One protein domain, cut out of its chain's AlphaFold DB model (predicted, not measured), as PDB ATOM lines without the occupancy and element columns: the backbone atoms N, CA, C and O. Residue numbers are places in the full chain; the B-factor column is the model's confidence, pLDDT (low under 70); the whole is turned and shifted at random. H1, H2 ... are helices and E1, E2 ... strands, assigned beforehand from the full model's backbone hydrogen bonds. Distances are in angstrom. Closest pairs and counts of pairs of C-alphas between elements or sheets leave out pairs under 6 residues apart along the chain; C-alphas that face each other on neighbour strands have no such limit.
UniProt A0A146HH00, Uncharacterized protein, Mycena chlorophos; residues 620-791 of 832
ATOM      1  N   GLY A 620     121.400 128.562 177.184       62.12
ATOM      2  CA  GLY A 620     121.636 127.185 176.725       62.12
ATOM      3  C   GLY A 620     120.407 126.305 176.459       62.12
ATOM      4  O   GLY A 620     120.486 125.096 176.676       62.12
ATOM      5  N   ASP A 621     119.286 126.879 176.027       78.38
ATOM      6  CA  ASP A 621     118.057 126.150 175.715       78.38
ATOM      7  C   ASP A 621     118.020 125.639 174.265       78.38
ATOM      8  O   ASP A 621     118.767 126.071 173.392       78.38
ATOM      9  N   THR A 622     117.142 124.667 173.999       83.00
ATOM     10  CA  THR A 622     116.935 124.117 172.648       83.00
ATOM     11  C   THR A 622     115.857 124.901 171.911       83.00
ATOM     12  O   THR A 622     114.684 124.851 172.286       83.00
ATOM     13  N   GLU A 623     116.231 125.572 170.828       87.56
ATOM     14  CA  GLU A 623     115.297 126.340 170.014       87.56
ATOM     15  C   GLU A 623     114.564 125.458 168.995       87.56
ATOM     16  O   GLU A 623     115.143 124.574 168.361       87.56
ATOM     17  N   LEU A 624     113.283 125.755 168.779       87.81
ATOM     18  CA  LEU A 624     112.454 125.151 167.739       87.81
ATOM     19  C   LEU A 624     111.981 126.250 166.783       87.81
ATOM     20  O   LEU A 624     111.008 126.947 167.073       87.81
ATOM     21  N   ARG A 625     112.663 126.401 165.644       89.31
ATOM     22  CA  ARG A 625     112.317 127.393 164.617       89.31
ATOM     23  C   ARG A 625     111.403 126.754 163.565       89.31
ATOM     24  O   ARG A 625     111.696 125.681 163.032       89.31
ATOM     25  N   TYR A 626     110.285 127.408 163.272       89.25
ATOM     26  CA  TYR A 626     109.341 127.001 162.229       89.25
ATOM     27  C   TYR A 626     109.650 127.743 160.924       89.25
ATOM     28  O   TYR A 626     110.272 128.803 160.938       89.25
ATOM     29  N   PHE A 627     109.231 127.181 159.792       87.25
ATOM     30  CA  PHE A 627     109.322 127.858 158.498       87.25
ATOM     31  C   PHE A 627     107.999 128.563 158.203       87.25
ATOM     32  O   PHE A 627     106.929 127.956 158.301       87.25
ATOM     33  N   GLU A 628     108.084 129.843 157.854       86.69
ATOM     34  CA  GLU A 628     106.934 130.735 157.745       86.69
ATOM     35  C   GLU A 628     106.895 131.420 156.373       86.69
ATOM     36  O   GLU A 628     107.909 131.540 155.676       86.69
ATOM     37  N   ASP A 629     105.702 131.834 155.954       83.88
ATOM     38  CA  ASP A 629     105.534 132.696 154.787       83.88
ATOM     39  C   ASP A 629     106.055 134.120 155.065       83.88
ATOM     40  O   ASP A 629     106.306 134.511 156.209       83.88
ATOM     41  N   GLN A 630     106.159 134.932 154.011       83.44
ATOM     42  CA  GLN A 630     106.457 136.371 154.076       83.44
ATOM     43  C   GLN A 630     105.532 137.208 154.994       83.44
ATOM     44  O   GLN A 630     105.747 138.411 155.146       83.44
ATOM     45  N   TYR A 631     104.487 136.616 155.584       84.31
ATOM     46  CA  TYR A 631     103.563 137.257 156.521       84.31
ATOM     47  C   TYR A 631     103.726 136.757 157.968       84.31
ATOM     48  O   TYR A 631     102.881 137.087 158.807       84.31
ATOM     49  N   GLY A 632     104.773 135.976 158.269       86.31
ATOM     50  CA  GLY A 632     105.021 135.416 159.601       86.31
ATOM     51  C   GLY A 632     103.993 134.355 159.995       86.31
ATOM     52  O   GLY A 632     103.503 134.337 161.127       86.31
ATOM     53  N   ARG A 633     103.555 133.530 159.033       86.56
ATOM     54  CA  ARG A 633     102.599 132.440 159.268       86.56
ATOM     55  C   ARG A 633     103.227 131.104 158.935       86.56
ATOM     56  O   ARG A 633     103.730 130.901 157.834       86.56
ATOM     57  N   GLN A 634     103.099 130.154 159.853       86.69
ATOM     58  CA  GLN A 634     103.471 128.762 159.619       86.69
ATOM     59  C   GLN A 634     102.643 128.200 158.459       86.69
ATOM     60  O   GLN A 634     101.429 128.019 158.573       86.69
ATOM     61  N   GLN A 635     103.304 127.959 157.326       86.69
ATOM     62  CA  GLN A 635     102.670 127.442 156.120       86.69
ATOM     63  C   GLN A 635     102.728 125.907 156.150       86.69
ATOM     64  O   GLN A 635     103.822 125.351 156.061       86.69
ATOM     65  N   PRO A 636     101.592 125.193 156.270       90.88
ATOM     66  CA  PRO A 636     101.593 123.735 156.267       90.88
ATOM     67  C   PRO A 636     101.847 123.206 154.852       90.88
ATOM     68  O   PRO A 636     101.193 123.617 153.891       90.88
ATOM     69  N   TRP A 637     102.773 122.259 154.723       93.19
ATOM     70  CA  TRP A 637     103.145 121.649 153.448       93.19
ATOM     71  C   TRP A 637     102.369 120.363 153.176       93.19
ATOM     72  O   TRP A 637     102.069 119.592 154.090       93.19
ATOM     73  N   LEU A 638     102.097 120.103 151.896       94.12
ATOM     74  CA  LEU A 638     101.348 118.942 151.424       94.12
ATOM     75  C   LEU A 638     102.268 117.994 150.644       94.12
ATOM     76  O   LEU A 638     102.794 118.359 149.600       94.12
ATOM     77  N   PHE A 639     102.434 116.766 151.134       92.88
ATOM     78  CA  PHE A 639     103.283 115.739 150.520       92.88
ATOM     79  C   PHE A 639     102.446 114.525 150.121       92.88
ATOM     80  O   PHE A 639     101.978 113.809 151.006       92.88
ATOM     81  N   THR A 640     102.298 114.223 148.829       95.25
ATOM     82  CA  THR A 640     101.881 112.872 148.406       95.25
ATOM     83  C   THR A 640     103.108 111.977 148.273       95.25
ATOM     84  O   THR A 640     104.105 112.377 147.686       95.25
ATOM     85  N   GLY A 641     103.040 110.743 148.764       95.19
ATOM     86  CA  GLY A 641     104.084 109.752 148.522       95.19
ATOM     87  C   GLY A 641     103.670 108.338 148.902       95.19
ATOM     88  O   GLY A 641     102.596 108.092 149.452       95.19
ATOM     89  N   ARG A 642     104.539 107.383 148.592       94.44
ATOM     90  CA  ARG A 642     104.383 105.962 148.908       94.44
ATOM     91  C   ARG A 642     105.205 105.625 150.144       94.44
ATOM     92  O   ARG A 642     106.370 105.984 150.225       94.44
ATOM     93  N   VAL A 643     104.637 104.918 151.116       94.75
ATOM     94  CA  VAL A 643     105.362 104.549 152.343       94.75
ATOM     95  C   VAL A 643     106.375 103.436 152.045       94.75
ATOM     96  O   VAL A 643     106.026 102.257 151.998       94.75
ATOM     97  N   ALA A 644     107.645 103.797 151.872       93.12
ATOM     98  CA  ALA A 644     108.758 102.868 151.666       93.12
ATOM     99  C   ALA A 644     109.058 102.028 152.921       93.12
ATOM    100  O   ALA A 644     109.486 100.873 152.823       93.12
ATOM    101  N   GLY A 645     108.796 102.596 154.105       92.62
ATOM    102  CA  GLY A 645     108.957 101.955 155.407       92.62
ATOM    103  C   GLY A 645     108.440 102.822 156.560       92.62
ATOM    104  O   GLY A 645     108.179 104.011 156.389       92.62
ATOM    105  N   ILE A 646     108.303 102.211 157.735       93.19
ATOM    106  CA  ILE A 646     107.985 102.874 159.008       93.19
ATOM    107  C   ILE A 646     109.106 102.496 159.976       93.19
ATOM    108  O   ILE A 646     109.454 101.318 160.065       93.19
ATOM    109  N   VAL A 647     109.686 103.479 160.657       91.44
ATOM    110  CA  VAL A 647     110.844 103.311 161.540       91.44
ATOM    111  C   VAL A 647     110.518 103.904 162.905       91.44
ATOM    112  O   VAL A 647     110.012 105.020 162.997       91.44
ATOM    113  N   ASN A 648     110.830 103.162 163.966       86.00
ATOM    114  CA  ASN A 648     110.844 103.684 165.327       86.00
ATOM    115  C   ASN A 648     112.290 104.084 165.646       86.00
ATOM    116  O   ASN A 648     113.179 103.232 165.624       86.00
ATOM    117  N   ASP A 649     112.538 105.364 165.909       78.06
ATOM    118  CA  ASP A 649     113.845 105.850 166.339       78.06
ATOM    119  C   ASP A 649     113.958 105.772 167.863       78.06
ATOM    120  O   ASP A 649     113.460 106.616 168.612       78.06
ATOM    121  N   GLU A 650     114.613 104.707 168.315       66.50
ATOM    122  CA  GLU A 650     114.902 104.447 169.725       66.50
ATOM    123  C   GLU A 650     116.249 105.046 170.173       66.50
ATOM    124  O   GLU A 650     116.652 104.844 171.317       66.50
ATOM    125  N   ARG A 651     117.001 105.725 169.285       54.12
ATOM    126  CA  ARG A 651     118.442 105.976 169.492       54.12
ATOM    127  C   ARG A 651     118.799 107.338 170.089       54.12
ATOM    128  O   ARG A 651     119.854 107.436 170.713       54.12
ATOM    129  N   ARG A 652     117.953 108.371 169.980       55.50
ATOM    130  CA  ARG A 652     118.163 109.669 170.665       55.50
ATOM    131  C   ARG A 652     117.401 109.729 172.000       55.50
ATOM    132  O   ARG A 652     116.300 110.258 172.090       55.50
ATOM    133  N   TRP A 653     118.025 109.196 173.055       43.66
ATOM    134  CA  TRP A 653     117.446 109.058 174.408       43.66
ATOM    135  C   TRP A 653     117.221 110.364 175.194       43.66
ATOM    136  O   TRP A 653     116.552 110.333 176.224       43.66
ATOM    137  N   VAL A 654     117.757 111.502 174.739       47.06
ATOM    138  CA  VAL A 654     117.876 112.734 175.550       47.06
ATOM    139  C   VAL A 654     116.515 113.292 176.012       47.06
ATOM    140  O   VAL A 654     116.418 113.810 177.121       47.06
ATOM    141  N   HIS A 655     115.440 113.124 175.228       46.81
ATOM    142  CA  HIS A 655     114.113 113.674 175.550       46.81
ATOM    143  C   HIS A 655     112.951 112.677 175.368       46.81
ATOM    144  O   HIS A 655     112.035 112.919 174.583       46.81
ATOM    145  N   SER A 656     112.995 111.570 176.124       44.31
ATOM    146  CA  SER A 656     111.850 110.796 176.676       44.31
ATOM    147  C   SER A 656     110.669 110.366 175.776       44.31
ATOM    148  O   SER A 656     109.680 109.833 176.283       44.31
ATOM    149  N   LYS A 657     110.748 110.529 174.453       57.69
ATOM    150  CA  LYS A 657     109.724 110.125 173.479       57.69
ATOM    151  C   LYS A 657     110.348 109.235 172.411       57.69
ATOM    152  O   LYS A 657     111.334 109.615 171.789       57.69
ATOM    153  N   LEU A 658     109.728 108.081 172.165       59.75
ATOM    154  CA  LEU A 658     109.993 107.280 170.972       59.75
ATOM    155  C   LEU A 658     109.483 108.058 169.754       59.75
ATOM    156  O   LEU A 658     108.280 108.305 169.638       59.75
ATOM    157  N   TRP A 659     110.386 108.462 168.863       74.44
ATOM    158  CA  TRP A 659     110.016 109.163 167.636       74.44
ATOM    159  C   TRP A 659     109.764 108.137 166.538       74.44
ATOM    160  O   TRP A 659     110.679 107.444 166.106       74.44
ATOM    161  N   GLN A 660     108.524 108.029 166.068       90.12
ATOM    162  CA  GLN A 660     108.231 107.254 164.867       90.12
ATOM    163  C   GLN A 660     108.389 108.162 163.647       90.12
ATOM    164  O   GLN A 660     107.942 109.305 163.668       90.12
ATOM    165  N   PHE A 661     108.985 107.669 162.567       93.62
ATOM    166  CA  PHE A 661     108.951 108.349 161.275       93.62
ATOM    167  C   PHE A 661     108.603 107.380 160.148       93.62
ATOM    168  O   PHE A 661     108.925 106.190 160.188       93.62
ATOM    169  N   ILE A 662     107.930 107.897 159.126       95.19
ATOM    170  CA  ILE A 662     107.717 107.189 157.866       95.19
ATOM    171  C   ILE A 662     108.739 107.661 156.836       95.19
ATOM    172  O   ILE A 662     109.108 108.836 156.795       95.19
ATOM    173  N   LEU A 663     109.200 106.726 156.010       95.12
ATOM    174  CA  LEU A 663     109.989 107.014 154.818       95.12
ATOM    175  C   LEU A 663     109.039 107.051 153.626       95.12
ATOM    176  O   LEU A 663     108.376 106.045 153.358       95.12
ATOM    177  N   LEU A 664     108.977 108.177 152.916       95.81
ATOM    178  CA  LEU A 664     108.265 108.269 151.643       95.81
ATOM    179  C   LEU A 664     109.213 108.079 150.456       95.81
ATOM    180  O   LEU A 664     110.302 108.648 150.417       95.81
ATOM    181  N   GLU A 665     108.751 107.292 149.490       95.06
ATOM    182  CA  GLU A 665     109.255 107.182 148.121       95.06
ATOM    183  C   GLU A 665     108.205 107.714 147.134       95.06
ATOM    184  O   GLU A 665     107.082 108.057 147.518       95.06
ATOM    185  N   GLU A 666     108.568 107.768 145.855       94.75
ATOM    186  CA  GLU A 666     107.706 108.258 144.778       94.75
ATOM    187  C   GLU A 666     106.339 107.533 144.744       94.75
ATOM    188  O   GLU A 666     106.285 106.298 144.845       94.75
ATOM    189  N   PRO A 667     105.210 108.259 144.599       92.56
ATOM    190  CA  PRO A 667     103.871 107.666 144.643       92.56
ATOM    191  C   PRO A 667     103.629 106.619 143.543       92.56
ATOM    192  O   PRO A 667     102.884 105.659 143.764       92.56
ATOM    193  N   GLY A 668     104.301 106.744 142.396       89.44
ATOM    194  CA  GLY A 668     104.276 105.808 141.268       89.44
ATOM    195  C   GLY A 668     103.319 106.183 140.132       89.44
ATOM    196  O   GLY A 668     103.157 105.390 139.208       89.44
ATOM    197  N   ASN A 669     102.711 107.368 140.183       91.62
ATOM    198  CA  ASN A 669     102.028 108.015 139.061       91.62
ATOM    199  C   ASN A 669     102.962 109.117 138.512       91.62
ATOM    200  O   ASN A 669     103.586 109.783 139.332       91.62
ATOM    201  N   PRO A 670     103.100 109.312 137.184       90.19
ATOM    202  CA  PRO A 670     104.058 110.273 136.627       90.19
ATOM    203  C   PRO A 670     103.896 111.696 137.172       90.19
ATOM    204  O   PRO A 670     104.876 112.288 137.613       90.19
ATOM    205  N   ASP A 671     102.660 112.187 137.226       89.50
ATOM    206  CA  ASP A 671     102.327 113.568 137.589       89.50
ATOM    207  C   ASP A 671     102.681 113.859 139.064       89.50
ATOM    208  O   ASP A 671     103.380 114.820 139.381       89.50
ATOM    209  N   GLU A 672     102.283 112.978 139.990       91.06
ATOM    210  CA  GLU A 672     102.637 113.112 141.410       91.06
ATOM    211  C   GLU A 672     104.085 112.656 141.717       91.06
ATOM    212  O   GLU A 672     104.601 112.963 142.790       91.06
ATOM    213  N   ASN A 673     104.785 111.981 140.791       92.75
ATOM    214  CA  ASN A 673     106.238 111.766 140.884       92.75
ATOM    215  C   ASN A 673     107.018 113.045 140.536       92.75
ATOM    216  O   ASN A 673     108.017 113.335 141.191       92.75
ATOM    217  N   GLU A 674     106.575 113.806 139.532       92.06
ATOM    218  CA  GLU A 674     107.161 115.102 139.169       92.06
ATOM    219  C   GLU A 674     106.994 116.103 140.323       92.06
ATOM    220  O   GLU A 674     107.979 116.662 140.803       92.06
ATOM    221  N   GLN A 675     105.792 116.189 140.906       91.00
ATOM    222  CA  GLN A 675     105.548 116.971 142.128       91.00
ATOM    223  C   GLN A 675     106.405 116.506 143.322       91.00
ATOM    224  O   GLN A 675     106.885 117.333 144.101       91.00
ATOM    225  N   PHE A 676     106.641 115.197 143.481       92.69
ATOM    226  CA  PHE A 676     107.533 114.667 144.521       92.69
ATOM    227  C   PHE A 676     108.998 115.082 144.294       92.69
ATOM    228  O   PHE A 676     109.694 115.418 145.255       92.69
ATOM    229  N   ALA A 677     109.456 115.110 143.038       91.00
ATOM    230  CA  ALA A 677     110.792 115.567 142.663       91.00
ATOM    231  C   ALA A 677     110.968 117.083 142.870       91.00
ATOM    232  O   ALA A 677     111.920 117.490 143.535       91.00
ATOM    233  N   GLU A 678     110.017 117.911 142.423       90.75
ATOM    234  CA  GLU A 678     110.011 119.350 142.726       90.75
ATOM    235  C   GLU A 678     110.055 119.611 144.236       90.75
ATOM    236  O   GLU A 678     110.804 120.462 144.714       90.75
ATOM    237  N   THR A 679     109.265 118.866 145.013       89.19
ATOM    238  CA  THR A 679     109.206 119.037 146.469       89.19
ATOM    239  C   THR A 679     110.533 118.653 147.134       89.19
ATOM    240  O   THR A 679     110.963 119.326 148.071       89.19
ATOM    241  N   LEU A 680     111.231 117.625 146.632       89.94
ATOM    242  CA  LEU A 680     112.596 117.298 147.055       89.94
ATOM    243  C   LEU A 680     113.576 118.442 146.760       89.94
ATOM    244  O   LEU A 680     114.335 118.828 147.649       89.94
ATOM    245  N   GLU A 681     113.555 119.013 145.556       89.19
ATOM    246  CA  GLU A 681     114.450 120.119 145.190       89.19
ATOM    247  C   GLU A 681     114.177 121.380 146.024       89.19
ATOM    248  O   GLU A 681     115.117 121.993 146.543       89.19
ATOM    249  N   ARG A 682     112.899 121.713 146.255       87.31
ATOM    250  CA  ARG A 682     112.481 122.807 147.150       87.31
ATOM    251  C   ARG A 682     112.966 122.569 148.590       87.31
ATOM    252  O   ARG A 682     113.490 123.494 149.206       87.31
ATOM    253  N   LEU A 683     112.883 121.343 149.119       89.25
ATOM    254  CA  LEU A 683     113.407 121.007 150.455       89.25
ATOM    255  C   LEU A 683     114.936 121.110 150.565       89.25
ATOM    256  O   LEU A 683     115.447 121.511 151.612       89.25
ATOM    257  N   GLU A 684     115.678 120.753 149.515       88.12
ATOM    258  CA  GLU A 684     117.145 120.865 149.486       88.12
ATOM    259  C   GLU A 684     117.614 122.319 149.256       88.12
ATOM    260  O   GLU A 684     118.702 122.692 149.695       88.12
ATOM    261  N   GLU A 685     116.811 123.173 148.610       87.88
ATOM    262  CA  GLU A 685     117.012 124.633 148.575       87.88
ATOM    263  C   GLU A 685     116.728 125.274 149.943       87.88
ATOM    264  O   GLU A 685     117.550 126.040 150.441       87.88
ATOM    265  N   ILE A 686     115.618 124.915 150.599       87.75
ATOM    266  CA  ILE A 686     115.266 125.419 151.937       87.75
ATOM    267  C   ILE A 686     116.308 124.990 152.977       87.75
ATOM    268  O   ILE A 686     116.720 125.809 153.796       87.75
ATOM    269  N   TYR A 687     116.793 123.746 152.929       88.62
ATOM    270  CA  TYR A 687     117.920 123.287 153.752       88.62
ATOM    271  C   TYR A 687     119.172 124.151 153.519       88.62
ATOM    272  O   TYR A 687     119.714 124.700 154.475       88.62
ATOM    273  N   ARG A 688     119.573 124.379 152.257       88.00
ATOM    274  CA  ARG A 688     120.730 125.231 151.922       88.00
ATOM    275  C   ARG A 688     120.577 126.687 152.381       88.00
ATOM    276  O   ARG A 688     121.567 127.269 152.807       88.00
ATOM    277  N   ARG A 689     119.372 127.268 152.327       86.31
ATOM    278  CA  ARG A 689     119.092 128.643 152.801       86.31
ATOM    279  C   ARG A 689     118.938 128.771 154.318       86.31
ATOM    280  O   ARG A 689     119.054 129.873 154.835       86.31
ATOM    281  N   SER A 690     118.620 127.682 155.018       85.12
ATOM    282  CA  SER A 690     118.360 127.685 156.466       85.12
ATOM    283  C   SER A 690     119.500 127.114 157.304       85.12
ATOM    284  O   SER A 690     119.365 127.027 158.527       85.12
ATOM    285  N   HIS A 691     120.618 126.749 156.673       84.44
ATOM    286  CA  HIS A 691     121.876 126.487 157.359       84.44
ATOM    287  C   HIS A 691     122.390 127.797 157.983       84.44
ATOM    288  O   HIS A 691     122.583 128.763 157.249       84.44
ATOM    289  N   PRO A 692     122.579 127.878 159.311       84.25
ATOM    290  CA  PRO A 692     123.029 129.109 159.951       84.25
ATOM    291  C   PRO A 692     124.546 129.298 159.828       84.25
ATOM    292  O   PRO A 692     125.298 128.324 159.741       84.25
ATOM    293  N   ASP A 693     124.992 130.552 159.910       82.06
ATOM    294  CA  ASP A 693     126.403 130.970 159.870       82.06
ATOM    295  C   ASP A 693     127.122 130.785 161.229       82.06
ATOM    296  O   ASP A 693     127.852 131.660 161.695       82.06
ATOM    297  N   LYS A 694     126.909 129.640 161.897       82.38
ATOM    298  CA  LYS A 694     127.535 129.288 163.190       82.38
ATOM    299  C   LYS A 694     128.249 127.932 163.141       82.38
ATOM    300  O   LYS A 694     128.139 127.191 162.168       82.38
ATOM    301  N   ALA A 695     129.020 127.606 164.179       80.88
ATOM    302  CA  ALA A 695     129.735 126.332 164.269       80.88
ATOM    303  C   ALA A 695     128.754 125.178 164.558       80.88
ATOM    304  O   ALA A 695     128.331 124.970 165.696       80.88
ATOM    305  N   THR A 696     128.374 124.433 163.520       82.31
ATOM    306  CA  THR A 696     127.336 123.393 163.587       82.31
ATOM    307  C   THR A 696     127.868 121.983 163.362       82.31
ATOM    308  O   THR A 696     128.763 121.768 162.542       82.31
ATOM    309  N   VAL A 697     127.209 121.002 163.974       80.94
ATOM    310  CA  VAL A 697     127.238 119.601 163.544       80.94
ATOM    311  C   VAL A 697     125.866 119.257 162.957       80.94
ATOM    312  O   VAL A 697     124.870 119.241 163.679       80.94
ATOM    313  N   ASP A 698     125.806 118.996 161.648       77.25
ATOM    314  CA  ASP A 698     124.588 118.509 160.983       77.25
ATOM    315  C   ASP A 698     124.387 117.020 161.296       77.25
ATOM    316  O   ASP A 698     125.183 116.167 160.892       77.25
ATOM    317  N   PHE A 699     123.306 116.709 162.013       65.38
ATOM    318  CA  PHE A 699     122.899 115.336 162.323       65.38
ATOM    319  C   PHE A 699     121.771 114.810 161.419       65.38
ATOM    320  O   PHE A 699     121.412 113.628 161.503       65.38
ATOM    321  N   GLY A 700     121.223 115.633 160.520       70.19
ATOM    322  CA  GLY A 700     120.321 115.175 159.473       70.19
ATOM    323  C   GLY A 700     119.363 116.228 158.915       70.19
ATOM    324  O   GLY A 700     118.500 116.757 159.618       70.19
ATOM    325  N   ARG A 701     119.407 116.377 157.588       80.81
ATOM    326  CA  ARG A 701     118.329 116.934 156.754       80.81
ATOM    327  C   ARG A 701     117.125 115.987 156.615       80.81
ATOM    328  O   ARG A 701     117.232 114.778 156.830       80.81
ATOM    329  N   TRP A 702     115.996 116.509 156.140       80.75
ATOM    330  CA  TRP A 702     114.745 115.763 155.907       80.75
ATOM    331  C   TRP A 702     114.882 114.532 154.995       80.75
ATOM    332  O   TRP A 702     114.104 113.586 155.117       80.75
ATOM    333  N   THR A 703     115.858 114.508 154.090       80.19
ATOM    334  CA  THR A 703     116.092 113.380 153.184       80.19
ATOM    335  C   THR A 703     117.056 112.343 153.779       80.19
ATOM    336  O   THR A 703     118.005 112.673 154.493       80.19
ATOM    337  N   THR A 704     116.832 111.066 153.460       71.31
ATOM    338  CA  THR A 704     117.765 109.952 153.710       71.31
ATOM    339  C   THR A 704     118.188 109.358 152.365       71.31
ATOM    340  O   THR A 704     117.312 109.067 151.549       71.31
ATOM    341  N   PRO A 705     119.487 109.122 152.097       66.56
ATOM    342  CA  PRO A 705     119.906 108.447 150.870       66.56
ATOM    343  C   PRO A 705     119.346 107.017 150.804       66.56
ATOM    344  O   PRO A 705     119.521 106.226 151.732       66.56
ATOM    345  N   SER A 706     118.692 106.668 149.694       63.59
ATOM    346  CA  SER A 706     118.283 105.289 149.424       63.59
ATOM    347  C   SER A 706     119.448 104.487 148.858       63.59
ATOM    348  O   SER A 706     120.022 104.844 147.831       63.59
ATOM    349  N   TRP A 707     119.738 103.351 149.485       54.59
ATOM    350  CA  TRP A 707     120.674 102.349 148.970       54.59
ATOM    351  C   TRP A 707     120.071 101.469 147.860       54.59
ATOM    352  O   TRP A 707     120.799 100.709 147.229       54.59
ATOM    353  N   ALA A 708     118.751 101.540 147.639       62.38
ATOM    354  CA  ALA A 708     118.015 100.630 146.759       62.38
ATOM    355  C   ALA A 708     117.522 101.279 145.452       62.38
ATOM    356  O   ALA A 708     117.305 100.573 144.471       62.38
ATOM    357  N   THR A 709     117.319 102.600 145.433       63.44
ATOM    358  CA  THR A 709     116.634 103.310 144.331       63.44
ATOM    359  C   THR A 709     117.414 104.498 143.759       63.44
ATOM    360  O   THR A 709     116.912 105.154 142.851       63.44
ATOM    361  N   ASN A 710     118.606 104.814 144.287       75.31
ATOM    362  CA  ASN A 710     119.396 106.043 144.051       75.31
ATOM    363  C   ASN A 710     118.689 107.385 144.361       75.31
ATOM    364  O   ASN A 710     119.370 108.385 144.576       75.31
ATOM    365  N   LYS A 711     117.354 107.428 144.424       76.69
ATOM    366  CA  LYS A 711     116.553 108.596 144.817       76.69
ATOM    367  C   LYS A 711     116.405 108.667 146.344       76.69
ATOM    368  O   LYS A 711     116.193 107.623 146.962       76.69
ATOM    369  N   PRO A 712     116.505 109.845 146.981       83.88
ATOM    370  CA  PRO A 712     116.353 109.967 148.429       83.88
ATOM    371  C   PRO A 712     114.936 109.611 148.902       83.88
ATOM    372  O   PRO A 712     113.952 109.880 148.219       83.88
ATOM    373  N   TYR A 713     114.840 109.064 150.114       91.50
ATOM    374  CA  TYR A 713     113.582 108.953 150.850       91.50
ATOM    375  C   TYR A 713     113.329 110.227 151.660       91.50
ATOM    376  O   TYR A 713     114.255 110.742 152.290       91.50
ATOM    377  N   ILE A 714     112.082 110.688 151.726       94.12
ATOM    378  CA  ILE A 714     111.677 111.792 152.612       94.12
ATOM    379  C   ILE A 714     111.328 111.222 153.996       94.12
ATOM    380  O   ILE A 714     110.494 110.321 154.092       94.12
ATOM    381  N   ARG A 715     111.940 111.738 155.072       94.38
ATOM    382  CA  ARG A 715     111.582 111.421 156.466       94.38
ATOM    383  C   ARG A 715     110.460 112.335 156.946       94.38
ATOM    384  O   ARG A 715     110.667 113.538 157.093       94.38
ATOM    385  N   ILE A 716     109.307 111.756 157.270       95.06
ATOM    386  CA  ILE A 716     108.200 112.466 157.920       95.06
ATOM    387  C   ILE A 716     108.015 111.904 159.328       95.06
ATOM    388  O   ILE A 716     107.697 110.728 159.503       95.06
ATOM    389  N   TYR A 717     108.230 112.751 160.331       93.69
ATOM    390  CA  TYR A 717     108.115 112.418 161.745       93.69
ATOM    391  C   TYR A 717     106.651 112.429 162.187       93.69
ATOM    392  O   TYR A 717     105.926 113.405 161.987       93.69
ATOM    393  N   CYS A 718     106.246 111.348 162.838       92.94
ATOM    394  CA  CYS A 718     104.939 111.138 163.440       92.94
ATOM    395  C   CYS A 718     105.059 111.273 164.963       92.94
ATOM    396  O   CYS A 718     105.999 110.768 165.577       92.94
ATOM    397  N   THR A 719     104.080 111.908 165.598       89.62
ATOM    398  CA  THR A 719     103.957 111.950 167.062       89.62
ATOM    399  C   THR A 719     102.589 111.431 167.493       89.62
ATOM    400  O   THR A 719     101.711 111.198 166.664       89.62
ATOM    401  N   SER A 720     102.358 111.303 168.802       83.88
ATOM    402  CA  SER A 720     101.041 110.947 169.354       83.88
ATOM    403  C   SER A 720      99.918 111.944 169.019       83.88
ATOM    404  O   SER A 720      98.767 111.665 169.334       83.88
ATOM    405  N   MET A 721     100.243 113.102 168.429       85.75
ATOM    406  CA  MET A 721      99.276 114.111 167.976       85.75
ATOM    407  C   MET A 721      98.987 114.035 166.465       85.75
ATOM    408  O   MET A 721      98.051 114.679 165.996       85.75
ATOM    409  N   THR A 722      99.774 113.275 165.694       93.12
ATOM    410  CA  THR A 722      99.625 113.148 164.237       93.12
ATOM    411  C   THR A 722      98.338 112.395 163.891       93.12
ATOM    412  O   THR A 722      98.194 111.212 164.201       93.12
ATOM    413  N   GLN A 723      97.398 113.057 163.215       90.94
ATOM    414  CA  GLN A 723      96.102 112.458 162.888       90.94
ATOM    415  C   GLN A 723      96.201 111.550 161.655       90.94
ATOM    416  O   GLN A 723      96.350 112.032 160.534       90.94
ATOM    417  N   VAL A 724      96.081 110.231 161.837       92.25
ATOM    418  CA  VAL A 724      96.048 109.273 160.717       92.25
ATOM    419  C   VAL A 724      94.613 109.116 160.203       92.25
ATOM    420  O   VAL A 724      93.793 108.396 160.774       92.25
ATOM    421  N   LEU A 725      94.320 109.807 159.105       91.50
ATOM    422  CA  LEU A 725      93.019 109.856 158.442       91.50
ATOM    423  C   LEU A 725      92.952 108.877 157.257       91.50
ATOM    424  O   LEU A 725      93.951 108.308 156.816       91.50
ATOM    425  N   LYS A 726      91.741 108.656 156.737       88.19
ATOM    426  CA  LYS A 726      91.449 107.682 155.673       88.19
ATOM    427  C   LYS A 726      90.662 108.383 154.572       88.19
ATOM    428  O   LYS A 726      89.494 108.703 154.783       88.19
ATOM    429  N   LEU A 727      91.280 108.621 153.416       87.25
ATOM    430  CA  LEU A 727      90.664 109.375 152.324       87.25
ATOM    431  C   LEU A 727      90.285 108.452 151.161       87.25
ATOM    432  O   LEU A 727      91.136 107.866 150.492       87.25
ATOM    433  N   ARG A 728      88.974 108.333 150.922       85.00
ATOM    434  CA  ARG A 728      88.409 107.591 149.791       85.00
ATOM    435  C   ARG A 728      88.555 108.419 148.514       85.00
ATOM    436  O   ARG A 728      87.779 109.344 148.283       85.00
ATOM    437  N   CYS A 729      89.477 108.031 147.647       84.94
ATOM    438  CA  CYS A 729      89.707 108.689 146.364       84.94
ATOM    439  C   CYS A 729      88.988 107.915 145.250       84.94
ATOM    440  O   CYS A 729      89.448 106.862 144.814       84.94
ATOM    441  N   ALA A 730      87.835 108.416 144.796       79.12
ATOM    442  CA  ALA A 730      87.083 107.792 143.700       79.12
ATOM    443  C   ALA A 730      87.734 108.023 142.321       79.12
ATOM    444  O   ALA A 730      87.704 107.135 141.472       79.12
ATOM    445  N   ASN A 731      88.345 109.196 142.123       78.69
ATOM    446  CA  ASN A 731      88.778 109.670 140.805       78.69
ATOM    447  C   ASN A 731      90.240 109.315 140.470       78.69
ATOM    448  O   ASN A 731      90.617 109.333 139.301       78.69
ATOM    449  N   LEU A 732      91.064 108.974 141.469       82.44
ATOM    450  CA  LEU A 732      92.477 108.628 141.277       82.44
ATOM    451  C   LEU A 732      92.601 107.179 140.787       82.44
ATOM    452  O   LEU A 732      92.794 106.249 141.571       82.44
ATOM    453  N   GLN A 733      92.448 106.983 139.475       80.12
ATOM    454  CA  GLN A 733      92.456 105.651 138.859       80.12
ATOM    455  C   GLN A 733      93.768 104.895 139.115       80.12
ATOM    456  O   GLN A 733      93.727 103.692 139.365       80.12
ATOM    457  N   TRP A 734      94.899 105.609 139.158       83.38
ATOM    458  CA  TRP A 734      96.236 105.053 139.386       83.38
ATOM    459  C   TRP A 734      96.432 104.400 140.766       83.38
ATOM    460  O   TRP A 734      97.324 103.571 140.919       83.38
ATOM    461  N   LEU A 735      95.564 104.669 141.753       79.56
ATOM    462  CA  LEU A 735      95.611 103.994 143.060       79.56
ATOM    463  C   LEU A 735      95.338 102.480 142.989       79.56
ATOM    464  O   LEU A 735      95.538 101.792 143.989       79.56
ATOM    465  N   GLU A 736      94.937 101.928 141.839       68.31
ATOM    466  CA  GLU A 736      94.906 100.472 141.614       68.31
ATOM    467  C   GLU A 736      96.277  99.796 141.798       68.31
ATOM    468  O   GLU A 736      96.325  98.608 142.107       68.31
ATOM    469  N   SER A 737      97.387 100.538 141.687       55.44
ATOM    470  CA  SER A 737      98.727 100.020 141.995       55.44
ATOM    471  C   SER A 737      99.048  99.961 143.496       55.44
ATOM    472  O   SER A 737     100.089  99.422 143.872       55.44
ATOM    473  N   SER A 738      98.216 100.550 144.364       59.97
ATOM    474  CA  SER A 738      98.412 100.487 145.818       59.97
ATOM    475  C   SER A 738      97.991  99.115 146.350       59.97
ATOM    476  O   SER A 738      96.965  98.562 145.951       59.97
ATOM    477  N   CYS A 739      98.796  98.521 147.236       53.62
ATOM    478  CA  CYS A 739      98.522  97.170 147.725       53.62
ATOM    479  C   CYS A 739      97.179  97.129 148.474       53.62
ATOM    480  O   CYS A 739      96.980  97.890 149.420       53.62
ATOM    481  N   ALA A 740      96.290  96.195 148.114       48.66
ATOM    482  CA  ALA A 740      94.907  96.084 148.611       48.66
ATOM    483  C   ALA A 740      94.756  95.681 150.108       48.66
ATOM    484  O   ALA A 740      93.759  95.092 150.519       48.66
ATOM    485  N   GLY A 741      95.753  95.982 150.945       50.97
ATOM    486  CA  GLY A 741      95.923  95.534 152.331       50.97
ATOM    487  C   GLY A 741      95.257  96.395 153.413       50.97
ATOM    488  O   GLY A 741      95.741  96.410 154.547       50.97
ATOM    489  N   GLY A 742      94.159  97.086 153.091       53.94
ATOM    490  CA  GLY A 742      93.316  97.816 154.049       53.94
ATOM    491  C   GLY A 742      93.806  99.218 154.467       53.94
ATOM    492  O   GLY A 742      94.944  99.601 154.202       53.94
ATOM    493  N   PRO A 743      92.942 100.015 155.132       59.56
ATOM    494  CA  PRO A 743      93.160 101.444 155.373       59.56
ATOM    495  C   PRO A 743      93.992 101.687 156.643       59.56
ATOM    496  O   PRO A 743      93.512 102.243 157.634       59.56
ATOM    497  N   THR A 744      95.232 101.208 156.631       79.12
ATOM    498  CA  THR A 744      96.195 101.293 157.738       79.12
ATOM    499  C   THR A 744      97.533 101.784 157.212       79.12
ATOM    500  O   THR A 744      97.979 101.294 156.177       79.12
ATOM    501  N   LEU A 745      98.188 102.691 157.941       88.50
ATOM    502  CA  LEU A 745      99.534 103.166 157.617       88.50
ATOM    503  C   LEU A 745     100.507 101.972 157.611       88.50
ATOM    504  O   LEU A 745     100.769 101.365 158.647       88.50
ATOM    505  N   ARG A 746     100.955 101.578 156.416       89.69
ATOM    506  CA  ARG A 746     101.736 100.364 156.134       89.69
ATOM    507  C   ARG A 746     102.649 100.604 154.939       89.69
ATOM    508  O   ARG A 746     102.419 101.524 154.158       89.69
ATOM    509  N   ARG A 747     103.645  99.732 154.759       90.12
ATOM    510  CA  ARG A 747     104.503  99.729 153.569       90.12
ATOM    511  C   ARG A 747     103.668  99.651 152.280       90.12
ATOM    512  O   ARG A 747     102.696  98.902 152.224       90.12
ATOM    513  N   HIS A 748     104.066 100.419 151.271       90.44
ATOM    514  CA  HIS A 748     103.404 100.607 149.974       90.44
ATOM    515  C   HIS A 748     101.990 101.222 150.020       90.44
ATOM    516  O   HIS A 748     101.332 101.302 148.981       90.44
ATOM    517  N   ALA A 749     101.527 101.716 151.175       90.38
ATOM    518  CA  ALA A 749     100.378 102.615 151.213       90.38
ATOM    519  C   ALA A 749     100.734 103.939 150.517       90.38
ATOM    520  O   ALA A 749     101.828 104.468 150.725       90.38
ATOM    521  N   ILE A 750      99.809 104.484 149.727       93.19
ATOM    522  CA  ILE A 750      99.902 105.864 149.247       93.19
ATOM    523  C   ILE A 750      99.304 106.765 150.326       93.19
ATOM    524  O   ILE A 750      98.204 106.511 150.822       93.19
ATOM    525  N   VAL A 751     100.034 107.804 150.710       95.06
ATOM    526  CA  VAL A 751      99.619 108.764 151.731       95.06
ATOM    527  C   VAL A 751      99.751 110.182 151.205       95.06
ATOM    528  O   VAL A 751     100.657 110.477 150.428       95.06
ATOM    529  N   ARG A 752      98.857 111.064 151.656       96.00
ATOM    530  CA  ARG A 752      99.006 112.512 151.537       96.00
ATOM    531  C   ARG A 752      99.158 113.094 152.942       96.00
ATOM    532  O   ARG A 752      98.227 113.036 153.745       96.00
ATOM    533  N   CYS A 753     100.355 113.564 153.265       96.81
ATOM    534  CA  CYS A 753     100.724 114.107 154.566       96.81
ATOM    535  C   CYS A 753     100.591 115.632 154.561       96.81
ATOM    536  O   CYS A 753     101.030 116.277 153.612       96.81
ATOM    537  N   ILE A 754     100.028 116.188 155.632       96.31
ATOM    538  CA  ILE A 754     100.141 117.608 155.971       96.31
ATOM    539  C   ILE A 754     101.223 117.703 157.044       96.31
ATOM    540  O   ILE A 754     101.123 117.023 158.073       96.31
ATOM    541  N   VAL A 755     102.274 118.478 156.785       96.44
ATOM    542  CA  VAL A 755     103.453 118.562 157.655       96.44
ATOM    543  C   VAL A 755     103.901 120.003 157.864       96.44
ATOM    544  O   VAL A 755     103.807 120.827 156.955       96.44
ATOM    545  N   ASP A 756     104.475 120.261 159.030       94.62
ATOM    546  CA  ASP A 756     105.147 121.516 159.339       94.62
ATOM    547  C   ASP A 756     106.660 121.304 159.186       94.62
ATOM    548  O   ASP A 756     107.218 120.318 159.689       94.62
ATOM    549  N   LEU A 757     107.337 122.218 158.491       94.38
ATOM    550  CA  LEU A 757     108.800 122.243 158.414       94.38
ATOM    551  C   LEU A 757     109.337 122.873 159.703       94.38
ATOM    552  O   LEU A 757     108.887 123.943 160.115       94.38
ATOM    553  N   GLN A 758     110.300 122.208 160.339       93.25
ATOM    554  CA  GLN A 758     110.885 122.630 161.611       93.25
ATOM    555  C   GLN A 758     112.409 122.435 161.585       93.25
ATOM    556  O   GLN A 758     112.888 121.341 161.268       93.25
ATOM    557  N   ARG A 759     113.164 123.476 161.957       91.75
ATOM    558  CA  ARG A 759     114.593 123.402 162.308       91.75
ATOM    559  C   ARG A 759     114.696 123.355 163.831       91.75
ATOM    560  O   ARG A 759     113.932 124.033 164.521       91.75
ATOM    561  N   VAL A 760     115.596 122.537 164.356       89.19
ATOM    562  CA  VAL A 760     115.894 122.496 165.792       89.19
ATOM    563  C   VAL A 760     117.364 122.813 165.977       89.19
ATOM    564  O   VAL A 760     118.200 122.148 165.364       89.19
ATOM    565  N   ASP A 761     117.651 123.799 166.821       89.75
ATOM    566  CA  ASP A 761     119.002 124.220 167.180       89.75
ATOM    567  C   ASP A 761     119.211 123.875 168.659       89.75
ATOM    568  O   ASP A 761     118.602 124.487 169.538       89.75
ATOM    569  N   GLN A 762     120.054 122.882 168.951       88.38
ATOM    570  CA  GLN A 762     120.405 122.500 170.320       88.38
ATOM    571  C   GLN A 762     121.873 122.863 170.603       88.38
ATOM    572  O   GLN A 762     122.763 122.338 169.929       88.38
ATOM    573  N   PRO A 763     122.170 123.728 171.588       88.00
ATOM    574  CA  PRO A 763     123.548 124.023 171.961       88.00
ATOM    575  C   PRO A 763     124.181 122.794 172.628       88.00
ATOM    576  O   PRO A 763     123.613 122.191 173.541       88.00
ATOM    577  N   ILE A 764     125.376 122.420 172.172       86.12
ATOM    578  CA  ILE A 764     126.211 121.391 172.787       86.12
ATOM    579  C   ILE A 764     127.150 122.099 173.775       86.12
ATOM    580  O   ILE A 764     127.986 122.894 173.338       86.12
ATOM    581  N   PRO A 765     127.077 121.818 175.090       79.31
ATOM    582  CA  PRO A 765     128.058 122.340 176.032       79.31
ATOM    583  C   PRO A 765     129.431 121.721 175.738       79.31
ATOM    584  O   PRO A 765     129.615 120.509 175.862       79.31
ATOM    585  N   CYS A 766     130.394 122.550 175.331       81.81
ATOM    586  CA  CYS A 766     131.788 122.148 175.183       81.81
ATOM    587  C   CYS A 766     132.524 122.357 176.516       81.81
ATOM    588  O   CYS A 766     132.402 123.415 177.124       81.81
ATOM    589  N   GLU A 767     133.290 121.366 176.979       76.56
ATOM    590  CA  GLU A 767     134.020 121.462 178.256       76.56
ATOM    591  C   GLU A 767     135.345 122.254 178.146       76.56
ATOM    592  O   GLU A 767     135.937 122.592 179.169       76.56
ATOM    593  N   GLU A 768     135.812 122.572 176.929       69.06
ATOM    594  CA  GLU A 768     137.116 123.210 176.667       69.06
ATOM    595  C   GLU A 768     137.034 124.403 175.681       69.06
ATOM    596  O   GLU A 768     137.694 124.407 174.641       69.06
ATOM    597  N   GLY A 769     136.258 125.445 176.006       66.56
ATOM    598  CA  GLY A 769     136.319 126.744 175.309       66.56
ATOM    599  C   GLY A 769     135.043 127.591 175.397       66.56
ATOM    600  O   GLY A 769     133.987 127.084 175.757       66.56
ATOM    601  N   ASP A 770     135.145 128.872 175.024       69.75
ATOM    602  CA  ASP A 770     133.996 129.794 174.908       69.75
ATOM    603  C   ASP A 770     133.152 129.549 173.627       69.75
ATOM    604  O   ASP A 770     132.084 130.137 173.452       69.75
ATOM    605  N   ASP A 771     133.622 128.684 172.718       77.12
ATOM    606  CA  ASP A 771     132.971 128.368 171.440       77.12
ATOM    607  C   ASP A 771     131.792 127.389 171.619       77.12
ATOM    608  O   ASP A 771     131.971 126.173 171.737       77.12
ATOM    609  N   VAL A 772     130.557 127.902 171.575       80.69
ATOM    610  CA  VAL A 772     129.338 127.071 171.589       80.69
ATOM    611  C   VAL A 772     129.121 126.404 170.226       80.69
ATOM    612  O   VAL A 772     128.828 127.063 169.225       80.69
ATOM    613  N   VAL A 773     129.210 125.074 170.200       86.69
ATOM    614  CA  VAL A 773     128.897 124.236 169.030       86.69
ATOM    615  C   VAL A 773     127.410 123.872 169.060       86.69
ATOM    616  O   VAL A 773     126.876 123.566 170.122       86.69
ATOM    617  N   TRP A 774     126.737 123.854 167.911       86.06
ATOM    618  CA  TRP A 774     125.297 123.564 167.824       86.06
ATOM    619  C   TRP A 774     125.012 122.237 167.099       86.06
ATOM    620  O   TRP A 774     125.469 122.027 165.975       86.06
ATOM    621  N   ASP A 775     124.230 121.355 167.723       87.19
ATOM    622  CA  ASP A 775     123.584 120.194 167.095       87.19
ATOM    623  C   ASP A 775     122.344 120.713 166.358       87.19
ATOM    624  O   ASP A 775     121.448 121.284 166.987       87.19
ATOM    625  N   ILE A 776     122.310 120.584 165.029       87.81
ATOM    626  CA  ILE A 776     121.189 121.076 164.218       87.81
ATOM    627  C   ILE A 776     120.610 119.945 163.376       87.81
ATOM    628  O   ILE A 776     121.331 119.157 162.756       87.81
ATOM    629  N   TRP A 777     119.278 119.876 163.349       88.94
ATOM    630  CA  TRP A 777     118.542 118.960 162.484       88.94
ATOM    631  C   TRP A 777     117.259 119.578 161.927       88.94
ATOM    632  O   TRP A 777     116.600 120.412 162.554       88.94
ATOM    633  N   TRP A 778     116.871 119.108 160.742       91.94
ATOM    634  CA  TRP A 778     115.673 119.542 160.027       91.94
ATOM    635  C   TRP A 778     114.668 118.394 159.971       91.94
ATOM    636  O   TRP A 778     115.000 117.283 159.550       91.94
ATOM    637  N   ARG A 779     113.422 118.650 160.381       92.00
ATOM    638  CA  ARG A 779     112.355 117.642 160.398       92.00
ATOM    639  C   ARG A 779     111.073 118.148 159.748       92.00
ATOM    640  O   ARG A 779     110.674 119.293 159.930       92.00
ATOM    641  N   LEU A 780     110.407 117.243 159.038       95.12
ATOM    642  CA  LEU A 780     109.014 117.389 158.625       95.12
ATOM    643  C   LEU A 780     108.161 116.733 159.705       95.12
ATOM    644  O   LEU A 780     108.222 115.512 159.863       95.12
ATOM    645  N   HIS A 781     107.406 117.505 160.481       94.44
ATOM    646  CA  HIS A 781     106.517 116.956 161.505       94.44
ATOM    647  C   HIS A 781     105.091 116.874 160.959       94.44
ATOM    648  O   HIS A 781     104.491 117.891 160.632       94.44
ATOM    649  N   ALA A 782     104.534 115.668 160.846       96.25
ATOM    650  CA  ALA A 782     103.173 115.491 160.355       96.25
ATOM    651  C   ALA A 782     102.125 115.921 161.385       96.25
ATOM    652  O   ALA A 782     102.014 115.334 162.466       96.25
ATOM    653  N   THR A 783     101.274 116.866 160.996       95.00
ATOM    654  CA  THR A 783     100.028 117.180 161.701       95.00
ATOM    655  C   THR A 783      98.927 116.199 161.296       95.00
ATOM    656  O   THR A 783      98.193 115.705 162.156       95.00
ATOM    657  N   GLN A 784      98.854 115.832 160.010       96.06
ATOM    658  CA  GLN A 784      97.884 114.869 159.474       96.06
ATOM    659  C   GLN A 784      98.512 113.930 158.434       96.06
ATOM    660  O   GLN A 784      99.399 114.314 157.676       96.06
ATOM    661  N   ILE A 785      98.025 112.690 158.361       96.06
ATOM    662  CA  ILE A 785      98.426 111.685 157.366       96.06
ATOM    663  C   ILE A 785      97.165 111.033 156.805       96.06
ATOM    664  O   ILE A 785      96.566 110.167 157.443       96.06
ATOM    665  N   CYS A 786      96.760 111.427 155.602       95.00
ATOM    666  CA  CYS A 786      95.632 110.837 154.892       95.00
ATOM    667  C   CYS A 786      96.094 109.611 154.100       95.00
ATOM    668  O   CYS A 786      96.731 109.752 153.057       95.00
ATOM    669  N   VAL A 787      95.749 108.403 154.552       93.75
ATOM    670  CA  VAL A 787      95.930 107.182 153.751       93.75
ATOM    671  C   VAL A 787      94.949 107.225 152.580       93.75
ATOM    672  O   VAL A 787      93.732 107.201 152.795       93.75
ATOM    673  N   LEU A 788      95.473 107.309 151.356       91.62
ATOM    674  CA  LEU A 788      94.679 107.352 150.131       91.62
ATOM    675  C   LEU A 788      94.312 105.927 149.722       91.62
ATOM    676  O   LEU A 788      95.176 105.054 149.640       91.62
ATOM    677  N   TYR A 789      93.035 105.684 149.437       86.50
ATOM    678  CA  TYR A 789      92.592 104.387 148.933       86.50
ATOM    679  C   TYR A 789      91.482 104.525 147.893       86.50
ATOM    680  O   TYR A 789      90.543 105.317 148.044       86.50
ATOM    681  N   LYS A 790      91.566 103.704 146.843       82.00
ATOM    682  CA  LYS A 790      90.447 103.495 145.925       82.00
ATOM    683  C   LYS A 790      89.359 102.723 146.668       82.00
ATOM    684  O   LYS A 790      89.638 101.738 147.349       82.00
ATOM    685  N   SER A 791      88.106 103.154 146.543       67.50
ATOM    686  CA  SER A 791      86.999 102.301 146.980       67.50
ATOM    687  C   SER A 791      86.859 101.160 145.990       67.50
ATOM    688  O   SER A 791      86.618 101.413 144.810       67.50
TER     689      SER A 791
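AT A GLANCE: This is residues 620 to 791 of the 832 residues of an uncharacterized protein of Mycena chlorophos (UniProt A0A146HH00). A small closed barrel of five strands, E2, E3, E5, E8 and E7, has the long hairpin E7 and E8 in its wall and helix H1 lying across its outside. E4 and E6 extend the wall beside E8, before and after E5, and E1 extends it beside E7; short H2 lies near the last residues of E8. The printed part has 172 residues, with two named helices and eight named strands in the order E1 E2 E3 H1 E4 E5 E6 H2 E7 E8. The sheet is mixed, and the class is mixed, helices and strands. The whole is compact, with a radius of gyration of the C-alphas of 17.6 A, and elongated, spanning 61 by 34 by 33 A.

HOW THE PARTS SIT: Begin at E1, residues 623 to 626, antiparallel to E7, residues 750 to 764; N 623 and O 761 are 2.9 A apart, within hydrogen-bond range, as are the N and O pairs below. Next look at E2, residues 637 to 649, which bends by 103 degrees at residue 642. Its residues 637 to 642 pair antiparallel with E7, N 639 and O 753 at 2.9 A; its residues 642 to 649 make a hairpin with E3, residues 659 to 665, N 644 and O 663 at 2.8 A. H1, residues 670 to 690, is on the barrel and outside it, at a height over the sheet of 9.1 A, across the strands at 68 degrees to E2 on the local plane. Its closest C-alphas to E2 are those of Glu 672 and Thr 640, 7.0 A. E4, residues 696 to 700, is parallel to E8, residues 773 to 789, N 697 and O 774 at 2.8 A. E5, residues 713 to 718, is antiparallel to E3, N 662 and O 716 at 2.9 A, and parallel to E8, N 717 and O 780 at 2.8 A. E6, residues 723 to 728, is parallel to E8, N 725 and O 785 at 2.8 A. H2, residues 733 to 737, is only just on the barrel, with 5 pairs of C-alphas within 10 A; its closest to E8 are the C-alphas of Leu 735 and Tyr 789, 6.6 A. E7 and E8 form a hairpin, N 758 and O 779 at 3.0 A. Every O i to N i+4 pair is within range in H1; in H2 0 of 1 is, beside 2 of 2 O i to N i+3 pairs.

IN THESE COORDINATES: Find C-alpha 623 at (115.297, 126.340, 170.014), where E1 begins. E2 then covers 23.0 A and E3 19.6 A. From C-alpha 670 at (104.058, 110.273, 136.627), H1 runs 30.0 A. E7 covers 38.6 A, and E8 46.0 A to C-alpha 789 at (92.592, 104.387, 148.933).

THE WHOLE: The C-alphas farthest apart, those of Gly 769 and Ser 791, are 61.9 A apart. The printed part has no cut; E4 to E5 and H2 to E7 are long links. The mean pLDDT of the printed part is 83.4, with 28 residues under 70, among them 650 to 658 and 736 to 743.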